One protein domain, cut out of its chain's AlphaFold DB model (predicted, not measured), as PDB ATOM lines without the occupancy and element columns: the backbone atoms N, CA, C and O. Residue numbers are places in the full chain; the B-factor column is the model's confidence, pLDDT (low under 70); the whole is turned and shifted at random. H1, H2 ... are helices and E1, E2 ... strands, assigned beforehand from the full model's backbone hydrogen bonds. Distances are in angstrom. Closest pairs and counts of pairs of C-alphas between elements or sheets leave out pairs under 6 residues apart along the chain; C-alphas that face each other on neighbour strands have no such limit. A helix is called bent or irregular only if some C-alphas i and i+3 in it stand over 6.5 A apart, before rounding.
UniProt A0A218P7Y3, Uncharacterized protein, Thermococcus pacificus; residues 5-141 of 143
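What this domain is: This is residues 5 to 141 of the 143 residues of an uncharacterized protein of Thermococcus pacificus (UniProt A0A218P7Y3). What shape does the model show at first sight? A rounded body, made of one twisted sheet that curls round helix H3, has the long helix H1 sticking out of it like a handle with residues 5 to 24. The long strand E3 bends and joins two wings of the sheet, E2, E1 and E9 in one and E7, E8, E6, E5 and E4 in the other, while the short helix H2 packs near E6 and E8. What is it made of? The printed part has 137 residues with three named helices and nine named strands, along the chain H1 E1 E2 E3 H2 E4 E5 E6 E7 E8 H3 E9; the class is mixed, helices and strands, and the mixed sheet runs E4 E5 E6 E8 E7 E3 E2 E1 E9. How large is it? The whole is loose, with a radius of gyration of the C-alphas of 17.9 A and spans of 68 by 30 by 21 A, the length being made by H1.

How they stand to each other: How do the strands follow each other across the sheet? From edge strand to edge strand come E4, residues 74 to 81, E5, 84 to 91, E6, 94 to 100, E8, 115 to 119, E7, 104 to 110, E3, 54 to 67, E2, 44 to 51, E1, 36 to 42, and E9, 135 to 140. E1 E2 E3 and E4 E5 E6 are meanders, each strand the antiparallel neighbour of the one before. E6 and E8 are parallel at 27 degrees, with N 99 and O 117 at 2.8 A, within hydrogen-bond range. Where does the sheet turn? E3 bends by 105 degrees at residue 61; its pairing is staggered, with E2 over residues 54 to 60, where N 58 and O 47 are 2.8 A apart, and with E7 over residues 60 to 67, where N 107 and O 64 are 2.8 A apart. E4 and E5, a hairpin with N 79 and O 86 at 2.8 A, bend by 114 degrees at residue 77 and 93 degrees at residue 87. At the other edge, E1 and E9 are antiparallel at 173 degrees, with N 39 and O 137 at 2.8 A. Where are the helices? H1, residues 5 to 32, and H3, residues 123 to 131, are on the same face of the sheet, making two layers, helices on one face of a sheet; their closest C-alphas to it include Tyr 32 and Thr 51 of E2, 5.4 A, and Gly 105 of E7 and Val 123, 6.2 A. H2, residues 68 to 71, is on the same face as H3 at a height over the sheet of 7.2 A, over none of the strands but only just, with 2 of its 4 C-alphas falling on E6 and 2 on E8. H1 and H3 are apart. Are the helix backbones whole? In H3 every O i to N i+4 pair is within hydrogen-bond range, in H1 21 of 24 are, and H2 is too short for such a pair.

Where its parts are: Where does H1 run? It goes from C-alpha 5 at (-20.014, -36.497, 6.058) to C-alpha 32, 41.4 A, with a kink of 28 degrees near residue 12; it is irregular, but only just, C-alphas 10 and 13 being 6.6 A apart. How long are the strands? E3 measures 25.5 A from first to last C-alpha and E2 22.3 A, and E9 ends at C-alpha 140, (-49.385, -32.999, 45.392).

The domain as a whole: How far does it reach? The two C-alphas farthest apart are those of Phe 5 and Gly 43, 69.2 A. Without the free stretch 5 to 24, the body of 117 residues spans 37 by 30 by 22 A. Are there cuts or long links? The printed part has no cut, and each link is tight. Where is confidence low? Residues 5 to 7 and residue 81 are under 70, and the mean pLDDT of the printed part is 85.8.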
ATOM      1  N   PHE A   5     -18.775 -35.915   6.589       58.69
ATOM      2  CA  PHE A   5     -20.014 -36.497   6.058       58.69
ATOM      3  C   PHE A   5     -20.201 -38.000   6.347       58.69
ATOM      4  O   PHE A   5     -21.279 -38.365   6.818       58.69
ATOM      5  N   PRO A   6     -19.198 -38.882   6.144       65.88
ATOM      6  CA  PRO A   6     -19.382 -40.305   6.435       65.88
ATOM      7  C   PRO A   6     -19.530 -40.573   7.941       65.88
ATOM      8  O   PRO A   6     -20.320 -41.423   8.343       65.88
ATOM      9  N   LEU A   7     -18.846 -39.795   8.785       66.06
ATOM     10  CA  LEU A   7     -18.952 -39.882  10.244       66.06
ATOM     11  C   LEU A   7     -20.348 -39.500  10.748       66.06
ATOM     12  O   LEU A   7     -20.908 -40.205  11.581       66.06
ATOM     13  N   VAL A   8     -20.942 -38.428  10.216       70.50
ATOM     14  CA  VAL A   8     -22.298 -38.008  10.602       70.50
ATOM     15  C   VAL A   8     -23.329 -39.071  10.220       70.50
ATOM     16  O   VAL A   8     -24.151 -39.429  11.058       70.50
ATOM     17  N   VAL A   9     -23.263 -39.645   9.015       72.75
ATOM     18  CA  VAL A   9     -24.217 -40.683   8.570       72.75
ATOM     19  C   VAL A   9     -24.141 -41.941   9.442       72.75
ATOM     20  O   VAL A   9     -25.178 -42.510   9.773       72.75
ATOM     21  N   VAL A  10     -22.942 -42.342   9.877       75.81
ATOM     22  CA  VAL A  10     -22.747 -43.512  10.752       75.81
ATOM     23  C   VAL A  10     -23.147 -43.224  12.205       75.81
ATOM     24  O   VAL A  10     -23.727 -44.082  12.867       75.81
ATOM     25  N   LEU A  11     -22.886 -42.016  12.712       79.00
ATOM     26  CA  LEU A  11     -23.214 -41.648  14.094       79.00
ATOM     27  C   LEU A  11     -24.703 -41.330  14.290       79.00
ATOM     28  O   LEU A  11     -25.238 -41.579  15.371       79.00
ATOM     29  N   THR A  12     -25.394 -40.827  13.263       81.94
ATOM     30  CA  THR A  12     -26.822 -40.462  13.338       81.94
ATOM     31  C   THR A  12     -27.713 -41.595  13.873       81.94
ATOM     32  O   THR A  12     -28.431 -41.350  14.844       81.94
ATOM     33  N   PRO A  13     -27.678 -42.840  13.348       82.00
ATOM     34  CA  PRO A  13     -28.509 -43.924  13.877       82.00
ATOM     35  C   PRO A  13     -28.176 -44.267  15.335       82.00
ATOM     36  O   PRO A  13     -29.089 -44.540  16.112       82.00
ATOM     37  N   ILE A  14     -26.904 -44.187  15.742       84.31
ATOM     38  CA  ILE A  14     -26.485 -44.433  17.131       84.31
ATOM     39  C   ILE A  14     -27.092 -43.379  18.065       84.31
ATOM     40  O   ILE A  14     -27.669 -43.726  19.095       84.31
ATOM     41  N   VAL A  15     -27.021 -42.097  17.687       84.56
ATOM     42  CA  VAL A  15     -27.596 -40.991  18.469       84.56
ATOM     43  C   VAL A  15     -29.121 -41.104  18.548       84.56
ATOM     44  O   VAL A  15     -29.692 -40.930  19.623       84.56
ATOM     45  N   VAL A  16     -29.789 -41.449  17.443       85.25
ATOM     46  CA  VAL A  16     -31.249 -41.640  17.409       85.25
ATOM     47  C   VAL A  16     -31.674 -42.795  18.318       85.25
ATOM     48  O   VAL A  16     -32.590 -42.631  19.123       85.25
ATOM     49  N   ILE A  17     -30.994 -43.943  18.251       86.06
ATOM     50  CA  ILE A  17     -31.280 -45.086  19.129       86.06
ATOM     51  C   ILE A  17     -31.057 -44.701  20.596       86.06
ATOM     52  O   ILE A  17     -31.925 -44.961  21.432       86.06
ATOM     53  N   ALA A  18     -29.944 -44.033  20.911       82.19
ATOM     54  CA  ALA A  18     -29.649 -43.573  22.265       82.19
ATOM     55  C   ALA A  18     -30.737 -42.626  22.803       82.19
ATOM     56  O   ALA A  18     -31.185 -42.787  23.940       82.19
ATOM     57  N   LEU A  19     -31.224 -41.691  21.978       83.56
ATOM     58  CA  LEU A  19     -32.337 -40.799  22.319       83.56
ATOM     59  C   LEU A  19     -33.631 -41.571  22.591       83.56
ATOM     60  O   LEU A  19     -34.280 -41.336  23.609       83.56
ATOM     61  N   VAL A  20     -34.001 -42.519  21.725       82.94
ATOM     62  CA  VAL A  20     -35.217 -43.333  21.901       82.94
ATOM     63  C   VAL A  20     -35.149 -44.150  23.194       82.94
ATOM     64  O   VAL A  20     -36.122 -44.193  23.953       82.94
ATOM     65  N   VAL A  21     -34.001 -44.768  23.481       82.69
ATOM     66  CA  VAL A  21     -33.779 -45.516  24.725       82.69
ATOM     67  C   VAL A  21     -33.885 -44.588  25.936       82.69
ATOM     68  O   VAL A  21     -34.602 -44.910  26.884       82.69
ATOM     69  N   ALA A  22     -33.260 -43.409  25.890       79.00
ATOM     70  CA  ALA A  22     -33.347 -42.421  26.963       79.00
ATOM     71  C   ALA A  22     -34.796 -41.973  27.224       79.00
ATOM     72  O   ALA A  22     -35.221 -41.895  28.379       79.00
ATOM     73  N   VAL A  23     -35.586 -41.747  26.169       79.75
ATOM     74  CA  VAL A  23     -37.012 -41.397  26.281       79.75
ATOM     75  C   VAL A  23     -37.814 -42.533  26.919       79.75
ATOM     76  O   VAL A  23     -38.608 -42.275  27.826       79.75
ATOM     77  N   LYS A  24     -37.595 -43.789  26.510       79.88
ATOM     78  CA  LYS A  24     -38.289 -44.942  27.109       79.88
ATOM     79  C   LYS A  24     -37.943 -45.128  28.584       79.88
ATOM     80  O   LYS A  24     -38.850 -45.338  29.389       79.88
ATOM     81  N   ILE A  25     -36.665 -45.004  28.951       76.06
ATOM     82  CA  ILE A  25     -36.222 -45.074  30.352       76.06
ATOM     83  C   ILE A  25     -36.890 -43.964  31.163       76.06
ATOM     84  O   ILE A  25     -37.464 -44.243  32.214       76.06
ATOM     85  N   LYS A  26     -36.897 -42.723  30.657       74.75
ATOM     86  CA  LYS A  26     -37.572 -41.599  31.317       74.75
ATOM     87  C   LYS A  26     -39.063 -41.877  31.526       74.75
ATOM     88  O   LYS A  26     -39.553 -41.693  32.634       74.75
ATOM     89  N   GLY A  27     -39.760 -42.366  30.499       73.69
ATOM     90  CA  GLY A  27     -41.181 -42.710  30.590       73.69
ATOM     91  C   GLY A  27     -41.463 -43.796  31.631       73.69
ATOM     92  O   GLY A  27     -42.397 -43.662  32.422       73.69
ATOM     93  N   TYR A  28     -40.617 -44.830  31.691       73.19
ATOM     94  CA  TYR A  28     -40.709 -45.859  32.724       73.19
ATOM     95  C   TYR A  28     -40.474 -45.268  34.120       73.19
ATOM     96  O   TYR A  28     -41.259 -45.514  35.027       73.19
ATOM     97  N   MET A  29     -39.452 -44.428  34.298       73.12
ATOM     98  CA  MET A  29     -39.162 -43.786  35.585       73.12
ATOM     99  C   MET A  29     -40.294 -42.865  36.041       73.12
ATOM    100  O   MET A  29     -40.709 -42.946  37.196       73.12
ATOM    101  N   ASP A  30     -40.853 -42.058  35.136       74.56
ATOM    102  CA  ASP A  30     -41.992 -41.178  35.406       74.56
ATOM    103  C   ASP A  30     -43.230 -41.949  35.896       74.56
ATOM    104  O   ASP A  30     -44.080 -41.366  36.572       74.56
ATOM    105  N   ALA A  31     -43.337 -43.251  35.602       76.44
ATOM    106  CA  ALA A  31     -44.433 -44.072  36.096       76.44
ATOM    107  C   ALA A  31     -44.336 -44.377  37.600       76.44
ATOM    108  O   ALA A  31     -45.366 -44.504  38.267       76.44
ATOM    109  N   TYR A  32     -43.115 -44.460  38.137       77.06
ATOM    110  CA  TYR A  32     -42.836 -44.788  39.541       77.06
ATOM    111  C   TYR A  32     -42.579 -43.559  40.416       77.06
ATOM    112  O   TYR A  32     -42.510 -43.689  41.638       77.06
ATOM    113  N   VAL A  33     -42.452 -42.373  39.818       81.25
ATOM    114  CA  VAL A  33     -42.371 -41.117  40.566       81.25
ATOM    115  C   VAL A  33     -43.716 -40.846  41.257       81.25
ATOM    116  O   VAL A  33     -44.757 -40.852  40.591       81.25
ATOM    117  N   PRO A  34     -43.726 -40.589  42.578       83.25
ATOM    118  CA  PRO A  34     -44.932 -40.161  43.278       83.25
ATOM    119  C   PRO A  34     -45.467 -38.841  42.715       83.25
ATOM    120  O   PRO A  34     -44.719 -37.874  42.581       83.25
ATOM    121  N   TRP A  35     -46.764 -38.787  42.414       87.56
ATOM    122  CA  TRP A  35     -47.449 -37.550  42.020       87.56
ATOM    123  C   TRP A  35     -48.315 -36.986  43.153       87.56
ATOM    124  O   TRP A  35     -48.444 -35.769  43.271       87.56
ATOM    125  N   SER A  36     -48.844 -37.846  44.031       86.75
ATOM    126  CA  SER A  36     -49.570 -37.451  45.242       86.75
ATOM    127  C   SER A  36     -49.212 -38.369  46.406       86.75
ATOM    128  O   SER A  36     -49.009 -39.573  46.228       86.75
ATOM    129  N   ILE A  37     -49.109 -37.790  47.599       87.75
ATOM    130  CA  ILE A  37     -48.928 -38.514  48.854       87.75
ATOM    131  C   ILE A  37     -50.017 -38.067  49.814       87.75
ATOM    132  O   ILE A  37     -50.125 -36.887  50.142       87.75
ATOM    133  N   VAL A  38     -50.817 -39.019  50.275       88.75
ATOM    134  CA  VAL A  38     -51.858 -38.769  51.269       88.75
ATOM    135  C   VAL A  38     -51.362 -39.248  52.621       88.75
ATOM    136  O   VAL A  38     -51.035 -40.422  52.781       88.75
ATOM    137  N   VAL A  39     -51.339 -38.346  53.593       89.62
ATOM    138  CA  VAL A  39     -51.091 -38.659  54.998       89.62
ATOM    139  C   VAL A  39     -52.440 -38.702  55.704       89.62
ATOM    140  O   VAL A  39     -53.156 -37.706  55.722       89.62
ATOM    141  N   ALA A  40     -52.816 -39.850  56.261       87.44
ATOM    142  CA  ALA A  40     -54.039 -40.002  57.045       87.44
ATOM    143  C   ALA A  40     -53.696 -40.472  58.460       87.44
ATOM    144  O   ALA A  40     -53.007 -41.475  58.635       87.44
ATOM    145  N   LYS A  41     -54.183 -39.756  59.474       84.94
ATOM    146  CA  LYS A  41     -53.872 -40.008  60.883       84.94
ATOM    147  C   LYS A  41     -55.159 -40.200  61.679       84.94
ATOM    148  O   LYS A  41     -55.718 -39.240  62.197       84.94
ATOM    149  N   ASN A  42     -55.586 -41.460  61.778       78.62
ATOM    150  CA  ASN A  42     -56.730 -41.920  62.574       78.62
ATOM    151  C   ASN A  42     -56.247 -43.036  63.521       78.62
ATOM    152  O   ASN A  42     -56.483 -44.218  63.276       78.62
ATOM    153  N   GLY A  43     -55.469 -42.669  64.546       77.75
ATOM    154  CA  GLY A  43     -54.776 -43.611  65.438       77.75
ATOM    155  C   GLY A  43     -53.437 -44.087  64.865       77.75
ATOM    156  O   GLY A  43     -52.385 -43.699  65.364       77.75
ATOM    157  N   THR A  44     -53.459 -44.854  63.772       81.88
ATOM    158  CA  THR A  44     -52.247 -45.233  63.017       81.88
ATOM    159  C   THR A  44     -52.036 -44.280  61.845       81.88
ATOM    160  O   THR A  44     -52.979 -43.970  61.112       81.88
ATOM    161  N   VAL A  45     -50.796 -43.830  61.648       89.00
ATOM    162  CA  VAL A  45     -50.425 -42.988  60.508       89.00
ATOM    163  C   VAL A  45     -50.358 -43.844  59.245       89.00
ATOM    164  O   VAL A  45     -49.669 -44.860  59.206       89.00
ATOM    165  N   ARG A  46     -51.067 -43.430  58.196       92.44
ATOM    166  CA  ARG A  46     -51.090 -44.099  56.895       92.44
ATOM    167  C   ARG A  46     -50.553 -43.159  55.829       92.44
ATOM    168  O   ARG A  46     -51.033 -42.035  55.699       92.44
ATOM    169  N   LEU A  47     -49.572 -43.631  55.073       91.50
ATOM    170  CA  LEU A  47     -49.040 -42.968  53.891       91.50
ATOM    171  C   LEU A  47     -49.542 -43.693  52.649       91.50
ATOM    172  O   LEU A  47     -49.183 -44.843  52.418       91.50
ATOM    173  N   ILE A  48     -50.353 -43.019  51.839       91.25
ATOM    174  CA  ILE A  48     -50.794 -43.529  50.539       91.25
ATOM    175  C   ILE A  48     -49.980 -42.819  49.468       91.25
ATOM    176  O   ILE A  48     -50.174 -41.633  49.209       91.25
ATOM    177  N   ILE A  49     -49.056 -43.547  48.855       90.25
ATOM    178  CA  ILE A  49     -48.215 -43.063  47.767       90.25
ATOM    179  C   ILE A  49     -48.918 -43.380  46.457       90.25
ATOM    180  O   ILE A  49     -49.080 -44.549  46.100       90.25
ATOM    181  N   LYS A  50     -49.303 -42.343  45.718       88.94
ATOM    182  CA  LYS A  50     -49.890 -42.474  44.388       88.94
ATOM    183  C   LYS A  50     -48.819 -42.242  43.331       88.94
ATOM    184  O   LYS A  50     -48.198 -41.180  43.265       88.94
ATOM    185  N   THR A  51     -48.605 -43.256  42.503       86.56
ATOM    186  CA  THR A  51     -47.735 -43.226  41.317       86.56
ATOM    187  C   THR A  51     -48.594 -43.475  40.072       86.56
ATOM    188  O   THR A  51     -49.760 -43.850  40.208       86.56
ATOM    189  N   LYS A  52     -48.076 -43.281  38.850       84.06
ATOM    190  CA  LYS A  52     -48.843 -43.679  37.648       84.06
ATOM    191  C   LYS A  52     -48.938 -45.201  37.514       84.06
ATOM    192  O   LYS A  52     -49.890 -45.700  36.932       84.06
ATOM    193  N   ALA A  53     -47.964 -45.928  38.064       80.25
ATOM    194  CA  ALA A  53     -47.960 -47.388  38.103       80.25
ATOM    195  C   ALA A  53     -48.960 -47.975  39.121       80.25
ATOM    196  O   ALA A  53     -49.225 -49.174  39.086       80.25
ATOM    197  N   GLY A  54     -49.490 -47.161  40.041       84.50
ATOM    198  CA  GLY A  54     -50.480 -47.579  41.030       84.50
ATOM    199  C   GLY A  54     -50.342 -46.873  42.377       84.50
ATOM    200  O   GLY A  54     -49.459 -46.035  42.590       84.50
ATOM    201  N   GLU A  55     -51.224 -47.242  43.301       88.56
ATOM    202  CA  GLU A  55     -51.252 -46.724  44.667       88.56
ATOM    203  C   GLU A  55     -50.630 -47.729  45.645       88.56
ATOM    204  O   GLU A  55     -50.760 -48.945  45.486       88.56
ATOM    205  N   ARG A  56     -49.926 -47.228  46.662       89.31
ATOM    206  CA  ARG A  56     -49.394 -48.041  47.758       89.31
ATOM    207  C   ARG A  56     -49.697 -47.415  49.099       89.31
ATOM    208  O   ARG A  56     -49.295 -46.287  49.351       89.31
ATOM    209  N   GLU A  57     -50.330 -48.188  49.966       91.94
ATOM    210  CA  GLU A  57     -50.565 -47.824  51.357       91.94
ATOM    211  C   GLU A  57     -49.445 -48.380  52.244       91.94
ATOM    212  O   GLU A  57     -49.083 -49.556  52.157       91.94
ATOM    213  N   ILE A  58     -48.884 -47.516  53.085       91.38
ATOM    214  CA  ILE A  58     -47.851 -47.827  54.070       91.38
ATOM    215  C   ILE A  58     -48.384 -47.400  55.432       91.38
ATOM    216  O   ILE A  58     -48.674 -46.226  55.658       91.38
ATOM    217  N   LEU A  59     -48.490 -48.352  56.351       92.12
ATOM    218  CA  LEU A  59     -48.819 -48.068  57.744       92.12
ATOM    219  C   LEU A  59     -47.530 -47.690  58.466       92.12
ATOM    220  O   LEU A  59     -46.673 -48.540  58.684       92.12
ATOM    221  N   VAL A  60     -47.371 -46.413  58.790       92.00
ATOM    222  CA  VAL A  60     -46.133 -45.873  59.354       92.00
ATOM    223  C   VAL A  60     -46.037 -46.233  60.829       92.00
ATOM    224  O   VAL A  60     -46.904 -45.871  61.624       92.00
ATOM    225  N   ARG A  61     -44.952 -46.921  61.183       92.00
ATOM    226  CA  ARG A  61     -44.545 -47.166  62.568       92.00
ATOM    227  C   ARG A  61     -43.576 -46.099  63.053       92.00
ATOM    228  O   ARG A  61     -43.733 -45.600  64.157       92.00
ATOM    229  N   ASP A  62     -42.581 -45.790  62.230       91.62
ATOM    230  CA  ASP A  62     -41.510 -44.855  62.561       91.62
ATOM    231  C   ASP A  62     -41.003 -44.151  61.298       91.62
ATOM    232  O   ASP A  62     -41.136 -44.689  60.191       91.62
ATOM    233  N   PHE A  63     -40.442 -42.953  61.449       92.62
ATOM    234  CA  PHE A  63     -39.861 -42.197  60.344       92.62
ATOM    235  C   PHE A  63     -38.688 -41.322  60.796       92.62
ATOM    236  O   PHE A  63     -38.741 -40.691  61.847       92.62
ATOM    237  N   ASP A  64     -37.667 -41.220  59.946       93.56
ATOM    238  CA  ASP A  64     -36.502 -40.360  60.162       93.56
ATOM    239  C   ASP A  64     -36.163 -39.564  58.895       93.56
ATOM    240  O   ASP A  64     -36.417 -40.009  57.771       93.56
ATOM    241  N   VAL A  65     -35.595 -38.373  59.065       93.38
ATOM    242  CA  VAL A  65     -35.091 -37.551  57.960       93.38
ATOM    243  C   VAL A  65     -33.664 -37.989  57.667       93.38
ATOM    244  O   VAL A  65     -32.801 -37.909  58.536       93.38
ATOM    245  N   LYS A  66     -33.412 -38.434  56.436       93.75
ATOM    246  CA  LYS A  66     -32.101 -38.922  55.992       93.75
ATOM    247  C   LYS A  66     -31.753 -38.395  54.612       93.75
ATOM    248  O   LYS A  66     -32.639 -38.038  53.830       93.75
ATOM    249  N   GLU A  67     -30.466 -38.379  54.305       92.00
ATOM    250  CA  GLU A  67     -29.980 -38.229  52.943       92.00
ATOM    251  C   GLU A  67     -29.916 -39.571  52.219       92.00
ATOM    252  O   GLU A  67     -29.797 -40.645  52.809       92.00
ATOM    253  N   SER A  68     -29.982 -39.518  50.892       89.88
ATOM    254  CA  SER A  68     -30.014 -40.726  50.085       89.88
ATOM    255  C   SER A  68     -28.697 -41.495  50.129       89.88
ATOM    256  O   SER A  68     -28.724 -42.717  50.053       89.88
ATOM    257  N   SER A  69     -27.569 -40.810  50.323       89.00
ATOM    258  CA  SER A  69     -26.244 -41.403  50.541       89.00
ATOM    259  C   SER A  69     -26.159 -42.228  51.827       89.00
ATOM    260  O   SER A  69     -25.413 -43.200  51.869       89.00
ATOM    261  N   GLU A  70     -26.931 -41.880  52.858       91.44
ATOM    262  CA  GLU A  70     -26.960 -42.615  54.129       91.44
ATOM    263  C   GLU A  70     -27.820 -43.884  54.045       91.44
ATOM    264  O   GLU A  70     -27.644 -44.821  54.821       91.44
ATOM    265  N   VAL A  71     -28.789 -43.907  53.124       91.44
ATOM    266  CA  VAL A  71     -29.832 -44.942  53.063       91.44
ATOM    267  C   VAL A  71     -29.633 -45.906  51.896       91.44
ATOM    268  O   VAL A  71     -29.911 -47.100  52.030       91.44
ATOM    269  N   LEU A  72     -29.188 -45.403  50.744       91.31
ATOM    270  CA  LEU A  72     -29.162 -46.113  49.468       91.31
ATOM    271  C   LEU A  72     -27.715 -46.332  49.014       91.31
ATOM    272  O   LEU A  72     -27.135 -45.493  48.329       91.31
ATOM    273  N   GLU A  73     -27.149 -47.482  49.369       89.62
ATOM    274  CA  GLU A  73     -25.752 -47.814  49.065       89.62
ATOM    275  C   GLU A  73     -25.647 -48.683  47.804       89.62
ATOM    276  O   GLU A  73     -25.079 -48.282  46.789       89.62
ATOM    277  N   VAL A  74     -26.274 -49.861  47.835       88.94
ATOM    278  CA  VAL A  74     -26.220 -50.857  46.763       88.94
ATOM    279  C   VAL A  74     -27.575 -50.962  46.083       88.94
ATOM    280  O   VAL A  74     -28.599 -51.233  46.709       88.94
ATOM    281  N   ARG A  75     -27.592 -50.783  44.764       89.00
ATOM    282  CA  ARG A  75     -28.794 -50.956  43.946       89.00
ATOM    283  C   ARG A  75     -29.038 -52.443  43.699       89.00
ATOM    284  O   ARG A  75     -28.188 -53.096  43.106       89.00
ATOM    285  N   ILE A  76     -30.189 -52.958  44.129       88.94
ATOM    286  CA  ILE A  76     -30.555 -54.374  43.955       88.94
ATOM    287  C   ILE A  76     -31.457 -54.537  42.735       88.94
ATOM    288  O   ILE A  76     -31.133 -55.267  41.805       88.94
ATOM    289  N   ASN A  77     -32.582 -53.823  42.726       81.19
ATOM    290  CA  ASN A  77     -33.562 -53.876  41.649       81.19
ATOM    291  C   ASN A  77     -34.218 -52.503  41.489       81.19
ATOM    292  O   ASN A  77     -35.305 -52.229  42.006       81.19
ATOM    293  N   GLY A  78     -33.497 -51.599  40.833       71.00
ATOM    294  CA  GLY A  78     -33.907 -50.211  40.699       71.00
ATOM    295  C   GLY A  78     -33.242 -49.501  39.533       71.00
ATOM    296  O   GLY A  78     -32.309 -50.001  38.907       71.00
ATOM    297  N   LEU A  79     -33.721 -48.293  39.267       74.62
ATOM    298  CA  LEU A  79     -33.162 -47.374  38.288       74.62
ATOM    299  C   LEU A  79     -32.574 -46.181  39.033       74.62
ATOM    300  O   LEU A  79     -33.243 -45.544  39.850       74.62
ATOM    301  N   GLY A  80     -31.307 -45.897  38.747       72.31
ATOM    302  CA  GLY A  80     -30.622 -44.707  39.223       72.31
ATOM    303  C   GLY A  80     -30.163 -43.877  38.035       72.31
ATOM    304  O   GLY A  80     -29.315 -44.344  37.274       72.31
ATOM    305  N   PHE A  81     -30.723 -42.680  37.877       68.69
ATOM    306  CA  PHE A  81     -30.370 -41.739  36.812       68.69
ATOM    307  C   PHE A  81     -30.305 -40.322  37.386       68.69
ATOM    308  O   PHE A  81     -31.323 -39.766  37.794       68.69
ATOM    309  N   GLY A  82     -29.112 -39.728  37.456       73.00
ATOM    310  CA  GLY A  82     -28.919 -38.424  38.097       73.00
ATOM    311  C   GLY A  82     -29.451 -38.404  39.538       73.00
ATOM    312  O   GLY A  82     -28.991 -39.165  40.383       73.00
ATOM    313  N   ARG A  83     -30.439 -37.540  39.812       73.31
ATOM    314  CA  ARG A  83     -31.102 -37.401  41.128       73.31
ATOM    315  C   ARG A  83     -32.170 -38.458  41.430       73.31
ATOM    316  O   ARG A  83     -32.691 -38.495  42.539       73.31
ATOM    317  N   TYR A  84     -32.533 -39.272  40.444       79.69
ATOM    318  CA  TYR A  84     -33.547 -40.302  40.603       79.69
ATOM    319  C   TYR A  84     -32.903 -41.578  41.128       79.69
ATOM    320  O   TYR A  84     -31.970 -42.088  40.513       79.69
ATOM    321  N   GLN A  85     -33.433 -42.111  42.220       86.12
ATOM    322  CA  GLN A  85     -33.059 -43.398  42.794       86.12
ATOM    323  C   GLN A  85     -34.357 -44.141  43.124       86.12
ATOM    324  O   GLN A  85     -34.881 -44.051  44.231       86.12
ATOM    325  N   LEU A  86     -34.921 -44.829  42.132       88.12
ATOM    326  CA  LEU A  86     -36.214 -45.511  42.228       88.12
ATOM    327  C   LEU A  86     -36.006 -47.026  42.286       88.12
ATOM    328  O   LEU A  86     -35.130 -47.550  41.600       88.12
ATOM    329  N   GLY A  87     -36.819 -47.735  43.064       88.38
ATOM    330  CA  GLY A  87     -36.757 -49.197  43.175       88.38
ATOM    331  C   GLY A  87     -36.111 -49.672  44.473       88.38
ATOM    332  O   GLY A  87     -36.172 -48.985  45.484       88.38
ATOM    333  N   GLU A  88     -35.550 -50.873  44.477       92.00
ATOM    334  CA  GLU A  88     -35.021 -51.517  45.678       92.00
ATOM    335  C   GLU A  88     -33.508 -51.345  45.817       92.00
ATOM    336  O   GLU A  88     -32.735 -51.594  44.885       92.00
ATOM    337  N   TYR A  89     -33.103 -50.940  47.015       93.25
ATOM    338  CA  TYR A  89     -31.723 -50.718  47.410       93.25
ATOM    339  C   TYR A  89     -31.440 -51.456  48.717       93.25
ATOM    340  O   TYR A  89     -32.342 -51.714  49.515       93.25
ATOM    341  N   LYS A  90     -30.172 -51.776  48.943       92.88
ATOM    342  CA  LYS A  90     -29.643 -52.260  50.210       92.88
ATOM    343  C   LYS A  90     -28.674 -51.213  50.744       92.88
ATOM    344  O   LYS A  90     -27.831 -50.736  49.993       92.88
ATOM    345  N   GLY A  91     -28.800 -50.855  52.012       91.50
ATOM    346  CA  GLY A  91     -27.875 -49.941  52.679       91.50
ATOM    347  C   GLY A  91     -27.704 -50.287  54.156       91.50
ATOM    348  O   GLY A  91     -28.115 -51.377  54.574       91.50
ATOM    349  N   PRO A  92     -27.172 -49.356  54.968       93.50
ATOM    350  CA  PRO A  92     -26.965 -49.554  56.407       93.50
ATOM    351  C   PRO A  92     -28.252 -49.923  57.156       93.50
ATOM    352  O   PRO A  92     -28.236 -50.647  58.148       93.50
ATOM    353  N   PHE A  93     -29.397 -49.483  56.630       91.94
ATOM    354  CA  PHE A  93     -30.725 -49.782  57.161       91.94
ATOM    355  C   PHE A  93     -31.354 -51.047  56.543       91.94
ATOM    356  O   PHE A  93     -32.557 -51.259  56.662       91.94
ATOM    357  N   GLY A  94     -30.588 -51.914  55.883       92.38
ATOM    358  CA  GLY A  94     -31.093 -53.125  55.230       92.38
ATOM    359  C   GLY A  94     -31.767 -52.849  53.883       92.38
ATOM    360  O   GLY A  94     -31.337 -51.969  53.142       92.38
ATOM    361  N   TYR A  95     -32.797 -53.631  53.543       94.38
ATOM    362  CA  TYR A  95     -33.536 -53.490  52.283       94.38
ATOM    363  C   TYR A  95     -34.531 -52.331  52.353       94.38
ATOM    364  O   TYR A  95     -35.396 -52.292  53.233       94.38
ATOM    365  N   VAL A  96     -34.412 -51.401  51.408       93.69
ATOM    366  CA  VAL A  96     -35.194 -50.168  51.353       93.69
ATOM    367  C   VAL A  96     -35.795 -49.999  49.965       93.69
ATOM    368  O   VAL A  96     -35.095 -50.008  48.950       93.69
ATOM    369  N   LYS A  97     -37.112 -49.789  49.915       92.81
ATOM    370  CA  LYS A  97     -37.796 -49.417  48.680       92.81
ATOM    371  C   LYS A  97     -37.803 -47.902  48.505       92.81
ATOM    372  O   LYS A  97     -38.482 -47.187  49.234       92.81
ATOM    373  N   SER A  98     -37.070 -47.416  47.518       91.25
ATOM    374  CA  SER A  98     -36.874 -46.000  47.258       91.25
ATOM    375  C   SER A  98     -37.832 -45.447  46.202       91.25
ATOM    376  O   SER A  98     -38.038 -46.029  45.133       91.25
ATOM    377  N   TYR A  99     -38.368 -44.271  46.511       89.56
ATOM    378  CA  TYR A  99     -39.123 -43.368  45.650       89.56
ATOM    379  C   TYR A  99     -38.430 -41.996  45.625       89.56
ATOM    380  O   TYR A  99     -39.071 -40.958  45.790       89.56
ATOM    381  N   ALA A 100     -37.101 -41.993  45.494       86.50
ATOM    382  CA  ALA A 100     -36.297 -40.784  45.551       86.50
ATOM    383  C   ALA A 100     -36.143 -40.111  44.182       86.50
ATOM    384  O   ALA A 100     -35.697 -40.719  43.207       86.50
ATOM    385  N   VAL A 101     -36.481 -38.826  44.138       86.25
ATOM    386  CA  VAL A 101     -36.223 -37.880  43.045       86.25
ATOM    387  C   VAL A 101     -35.400 -36.670  43.511       86.25
ATOM    388  O   VAL A 101     -35.081 -35.790  42.711       86.25
ATOM    389  N   SER A 102     -35.055 -36.615  44.801       84.88
ATOM    390  CA  SER A 102     -34.172 -35.634  45.435       84.88
ATOM    391  C   SER A 102     -33.185 -36.339  46.377       84.88
ATOM    392  O   SER A 102     -33.328 -37.525  46.672       84.88
ATOM    393  N   ARG A 103     -32.159 -35.612  46.843       84.50
ATOM    394  CA  ARG A 103     -31.140 -36.159  47.759       84.50
ATOM    395  C   ARG A 103     -31.653 -36.328  49.186       84.50
ATOM    396  O   ARG A 103     -31.351 -37.333  49.812       84.50
ATOM    397  N   LYS A 104     -32.434 -35.371  49.687       87.56
ATOM    398  CA  LYS A 104     -32.966 -35.371  51.055       87.56
ATOM    399  C   LYS A 104     -34.385 -35.931  51.080       87.56
ATOM    400  O   LYS A 104     -35.218 -35.507  50.274       87.56
ATOM    401  N   GLY A 105     -34.655 -36.838  52.013       92.25
ATOM    402  CA  GLY A 105     -35.930 -37.532  52.101       92.25
ATOM    403  C   GLY A 105     -36.287 -38.033  53.494       92.25
ATOM    404  O   GLY A 105     -35.700 -37.647  54.505       92.25
ATOM    405  N   LEU A 106     -37.287 -38.907  53.524       93.81
ATOM    406  CA  LEU A 106     -37.798 -39.576  54.710       93.81
ATOM    407  C   LEU A 106     -37.573 -41.076  54.581       93.81
ATOM    408  O   LEU A 106     -38.089 -41.712  53.659       93.81
ATOM    409  N   LEU A 107     -36.839 -41.645  55.530       95.38
ATOM    410  CA  LEU A 107     -36.797 -43.080  55.754       95.38
ATOM    411  C   LEU A 107     -38.002 -43.463  56.614       95.38
ATOM    412  O   LEU A 107     -38.077 -43.112  57.784       95.38
ATOM    413  N   VAL A 108     -38.944 -44.187  56.028       94.81
ATOM    414  CA  VAL A 108     -40.182 -44.634  56.666       94.81
ATOM    415  C   VAL A 108     -40.101 -46.125  56.941       94.81
ATOM    416  O   VAL A 108     -39.811 -46.914  56.042       94.81
ATOM    417  N   THR A 109     -40.423 -46.522  58.167       95.12
ATOM    418  CA  THR A 109     -40.569 -47.925  58.550       95.12
ATOM    419  C   THR A 109     -42.043 -48.267  58.746       95.12
ATOM    420  O   THR A 109     -42.751 -47.635  59.529       95.12
ATOM    421  N   ASP A 110     -42.499 -49.287  58.027       93.75
ATOM    422  CA  ASP A 110     -43.832 -49.883  58.130       93.75
ATOM    423  C   ASP A 110     -43.987 -50.653  59.458       93.75
ATOM    424  O   ASP A 110     -43.006 -51.162  60.010       93.75
ATOM    425  N   VAL A 111     -45.215 -50.807  59.958       91.75
ATOM    426  CA  VAL A 111     -45.558 -51.733  61.057       91.75
ATOM    427  C   VAL A 111     -45.048 -53.162  60.828       91.75
ATOM    428  O   VAL A 111     -44.699 -53.842  61.788       91.75
ATOM    429  N   ARG A 112     -44.913 -53.597  59.568       91.69
ATOM    430  CA  ARG A 112     -44.328 -54.893  59.170       91.69
ATOM    431  C   ARG A 112     -42.793 -54.908  59.134       91.69
ATOM    432  O   ARG A 112     -42.206 -55.890  58.693       91.69
ATOM    433  N   GLY A 113     -42.130 -53.814  59.511       91.00
ATOM    434  CA  GLY A 113     -40.670 -53.669  59.496       91.00
ATOM    435  C   GLY A 113     -40.058 -53.393  58.117       91.00
ATOM    436  O   GLY A 113     -38.840 -53.261  58.010       91.00
ATOM    437  N   LYS A 114     -40.876 -53.275  57.063       93.88
ATOM    438  CA  LYS A 114     -40.409 -52.890  55.723       93.88
ATOM    439  C   LYS A 114     -40.018 -51.419  55.700       93.88
ATOM    440  O   LYS A 114     -40.708 -50.592  56.291       93.88
ATOM    441  N   ARG A 115     -38.942 -51.088  54.988       94.94
ATOM    442  CA  ARG A 115     -38.433 -49.718  54.901       94.94
ATOM    443  C   ARG A 115     -38.660 -49.121  53.523       94.94
ATOM    444  O   ARG A 115     -38.477 -49.782  52.500       94.94
ATOM    445  N   TYR A 116     -39.036 -47.854  53.517       94.19
ATOM    446  CA  TYR A 116     -39.299 -47.064  52.328       94.19
ATOM    447  C   TYR A 116     -38.526 -45.757  52.420       94.19
ATOM    448  O   TYR A 116     -38.496 -45.148  53.481       94.19
ATOM    449  N   TYR A 117     -37.922 -45.314  51.324       94.38
ATOM    450  CA  TYR A 117     -37.252 -44.020  51.272       94.38
ATOM    451  C   TYR A 117     -37.996 -43.084  50.327       94.38
ATOM    452  O   TYR A 117     -38.170 -43.381  49.146       94.38
ATOM    453  N   LEU A 118     -38.481 -41.974  50.868       92.19
ATOM    454  CA  LEU A 118     -39.358 -41.018  50.208       92.19
ATOM    455  C   LEU A 118     -38.630 -39.681  50.079       92.19
ATOM    456  O   LEU A 118     -38.544 -38.942  51.053       92.19
ATOM    457  N   ALA A 119     -38.104 -39.359  48.899       90.88
ATOM    458  CA  ALA A 119     -37.370 -38.110  48.682       90.88
ATOM    459  C   ALA A 119     -37.920 -37.373  47.460       90.88
ATOM    460  O   ALA A 119     -37.815 -37.859  46.340       90.88
ATOM    461  N   PHE A 120     -38.534 -36.213  47.668       87.56
ATOM    462  CA  PHE A 120     -39.085 -35.358  46.613       87.56
ATOM    463  C   PHE A 120     -39.088 -33.896  47.064       87.56
ATOM    464  O   PHE A 120     -38.807 -33.595  48.221       87.56
ATOM    465  N   GLU A 121     -39.398 -32.977  46.150       84.19
ATOM    466  CA  GLU A 121     -39.281 -31.527  46.382       84.19
ATOM    467  C   GLU A 121     -40.112 -31.038  47.580       84.19
ATOM    468  O   GLU A 121     -39.649 -30.203  48.345       84.19
ATOM    469  N   LYS A 122     -41.301 -31.613  47.798       84.56
ATOM    470  CA  LYS A 122     -42.205 -31.264  48.909       84.56
ATOM    471  C   LYS A 122     -42.149 -32.234  50.091       84.56
ATOM    472  O   LYS A 122     -43.155 -32.468  50.759       84.56
ATOM    473  N   VAL A 123     -40.997 -32.856  50.341       86.69
ATOM    474  CA  VAL A 123     -40.872 -33.820  51.448       86.69
ATOM    475  C   VAL A 123     -41.113 -33.175  52.816       86.69
ATOM    476  O   VAL A 123     -41.681 -33.814  53.701       86.69
ATOM    477  N   ASP A 124     -40.791 -31.888  52.964       87.81
ATOM    478  CA  ASP A 124     -41.051 -31.134  54.192       87.81
ATOM    479  C   ASP A 124     -42.554 -30.979  54.483       87.81
ATOM    480  O   ASP A 124     -42.950 -30.967  55.648       87.81
ATOM    481  N   ASP A 125     -43.414 -30.934  53.460       88.31
ATOM    482  CA  ASP A 125     -44.871 -30.898  53.647       88.31
ATOM    483  C   ASP A 125     -45.391 -32.244  54.161       88.31
ATOM    484  O   ASP A 125     -46.256 -32.290  55.037       88.31
ATOM    485  N   VAL A 126     -44.816 -33.352  53.676       87.69
ATOM    486  CA  VAL A 126     -45.131 -34.696  54.184       87.69
ATOM    487  C   VAL A 126     -44.652 -34.831  55.622       87.69
ATOM    488  O   VAL A 126     -45.401 -35.312  56.467       87.69
ATOM    489  N   LEU A 127     -43.455 -34.333  55.938       89.19
ATOM    490  CA  LEU A 127     -42.940 -34.301  57.304       89.19
ATOM    491  C   LEU A 127     -43.841 -33.480  58.242       89.19
ATOM    492  O   LEU A 127     -44.145 -33.931  59.348       89.19
ATOM    493  N   LYS A 128     -44.299 -32.301  57.807       89.50
ATOM    494  CA  LYS A 128     -45.255 -31.474  58.560       89.50
ATOM    495  C   LYS A 128     -46.575 -32.210  58.781       89.50
ATOM    496  O   LYS A 128     -47.073 -32.206  59.900       89.50
ATOM    497  N   ALA A 129     -47.110 -32.881  57.761       88.81
ATOM    498  CA  ALA A 129     -48.343 -33.655  57.883       88.81
ATOM    499  C   ALA A 129     -48.189 -34.881  58.805       88.81
ATOM    500  O   ALA A 129     -49.097 -35.185  59.574       88.81
ATOM    501  N   LEU A 130     -47.029 -35.548  58.796       87.62
ATOM    502  CA  LEU A 130     -46.720 -36.655  59.713       87.62
ATOM    503  C   LEU A 130     -46.648 -36.189  61.177       87.62
ATOM    504  O   LEU A 130     -47.169 -36.854  62.079       87.62
ATOM    505  N   ARG A 131     -46.019 -35.030  61.409       87.44
ATOM    506  CA  ARG A 131     -45.887 -34.404  62.736       87.44
ATOM    507  C   ARG A 131     -47.159 -33.687  63.199       87.44
ATOM    508  O   ARG A 131     -47.310 -33.448  64.392       87.44
ATOM    509  N   GLY A 132     -48.058 -33.358  62.275       83.25
ATOM    510  CA  GLY A 132     -49.296 -32.631  62.532       83.25
ATOM    511  C   GLY A 132     -50.326 -33.400  63.365       83.25
ATOM    512  O   GLY A 132     -50.141 -34.561  63.754       83.25
ATOM    513  N   GLY A 133     -51.434 -32.717  63.651       75.94
ATOM    514  CA  GLY A 133     -52.586 -33.275  64.359       75.94
ATOM    515  C   GLY A 133     -53.341 -34.349  63.559       75.94
ATOM    516  O   GLY A 133     -52.991 -34.641  62.414       75.94
ATOM    517  N   PRO A 134     -54.365 -34.975  64.160       79.69
ATOM    518  CA  PRO A 134     -55.217 -35.937  63.467       79.69
ATOM    519  C   PRO A 134     -55.895 -35.293  62.250       79.69
ATOM    520  O   PRO A 134     -56.261 -34.118  62.277       79.69
ATOM    521  N   GLY A 135     -56.059 -36.066  61.176       86.69
ATOM    522  CA  GLY A 135     -56.631 -35.567  59.929       86.69
ATOM    523  C   GLY A 135     -56.133 -36.300  58.688       86.69
ATOM    524  O   GLY A 135     -55.346 -37.247  58.764       86.69
ATOM    525  N   LYS A 136     -56.618 -35.853  57.528       89.38
ATOM    526  CA  LYS A 136     -56.197 -36.326  56.207       89.38
ATOM    527  C   LYS A 136     -55.638 -35.147  55.419       89.38
ATOM    528  O   LYS A 136     -56.350 -34.178  55.177       89.38
ATOM    529  N   THR A 137     -54.388 -35.256  54.990       89.75
ATOM    530  CA  THR A 137     -53.702 -34.235  54.195       89.75
ATOM    531  C   THR A 137     -53.214 -34.865  52.902       89.75
ATOM    532  O   THR A 137     -52.455 -35.832  52.924       89.75
ATOM    533  N   GLU A 138     -53.656 -34.334  51.766       89.94
ATOM    534  CA  GLU A 138     -53.152 -34.728  50.452       89.94
ATOM    535  C   GLU A 138     -52.107 -33.725  49.967       89.94
ATOM    536  O   GLU A 138     -52.352 -32.520  49.927       89.94
ATOM    537  N   ILE A 139     -50.936 -34.234  49.589       88.19
ATOM    538  CA  ILE A 139     -49.789 -33.438  49.164       88.19
ATOM    539  C   ILE A 139     -49.474 -33.803  47.720       88.19
ATOM    540  O   ILE A 139     -48.992 -34.898  47.422       88.19
ATOM    541  N   LYS A 140     -49.738 -32.863  46.809       87.19
ATOM    542  CA  LYS A 140     -49.385 -32.999  45.392       87.19
ATOM    543  C   LYS A 140     -47.893 -32.743  45.206       87.19
ATOM    544  O   LYS A 140     -47.426 -31.607  45.346       87.19
ATOM    545  N   VAL A 141     -47.168 -33.814  44.895       79.56
ATOM    546  CA  VAL A 141     -45.708 -33.855  44.726       79.56
ATOM    547  C   VAL A 141     -45.290 -33.348  43.343       79.56
ATOM    548  O   VAL A 141     -44.236 -32.733  43.214       79.56
TER     549      VAL A 141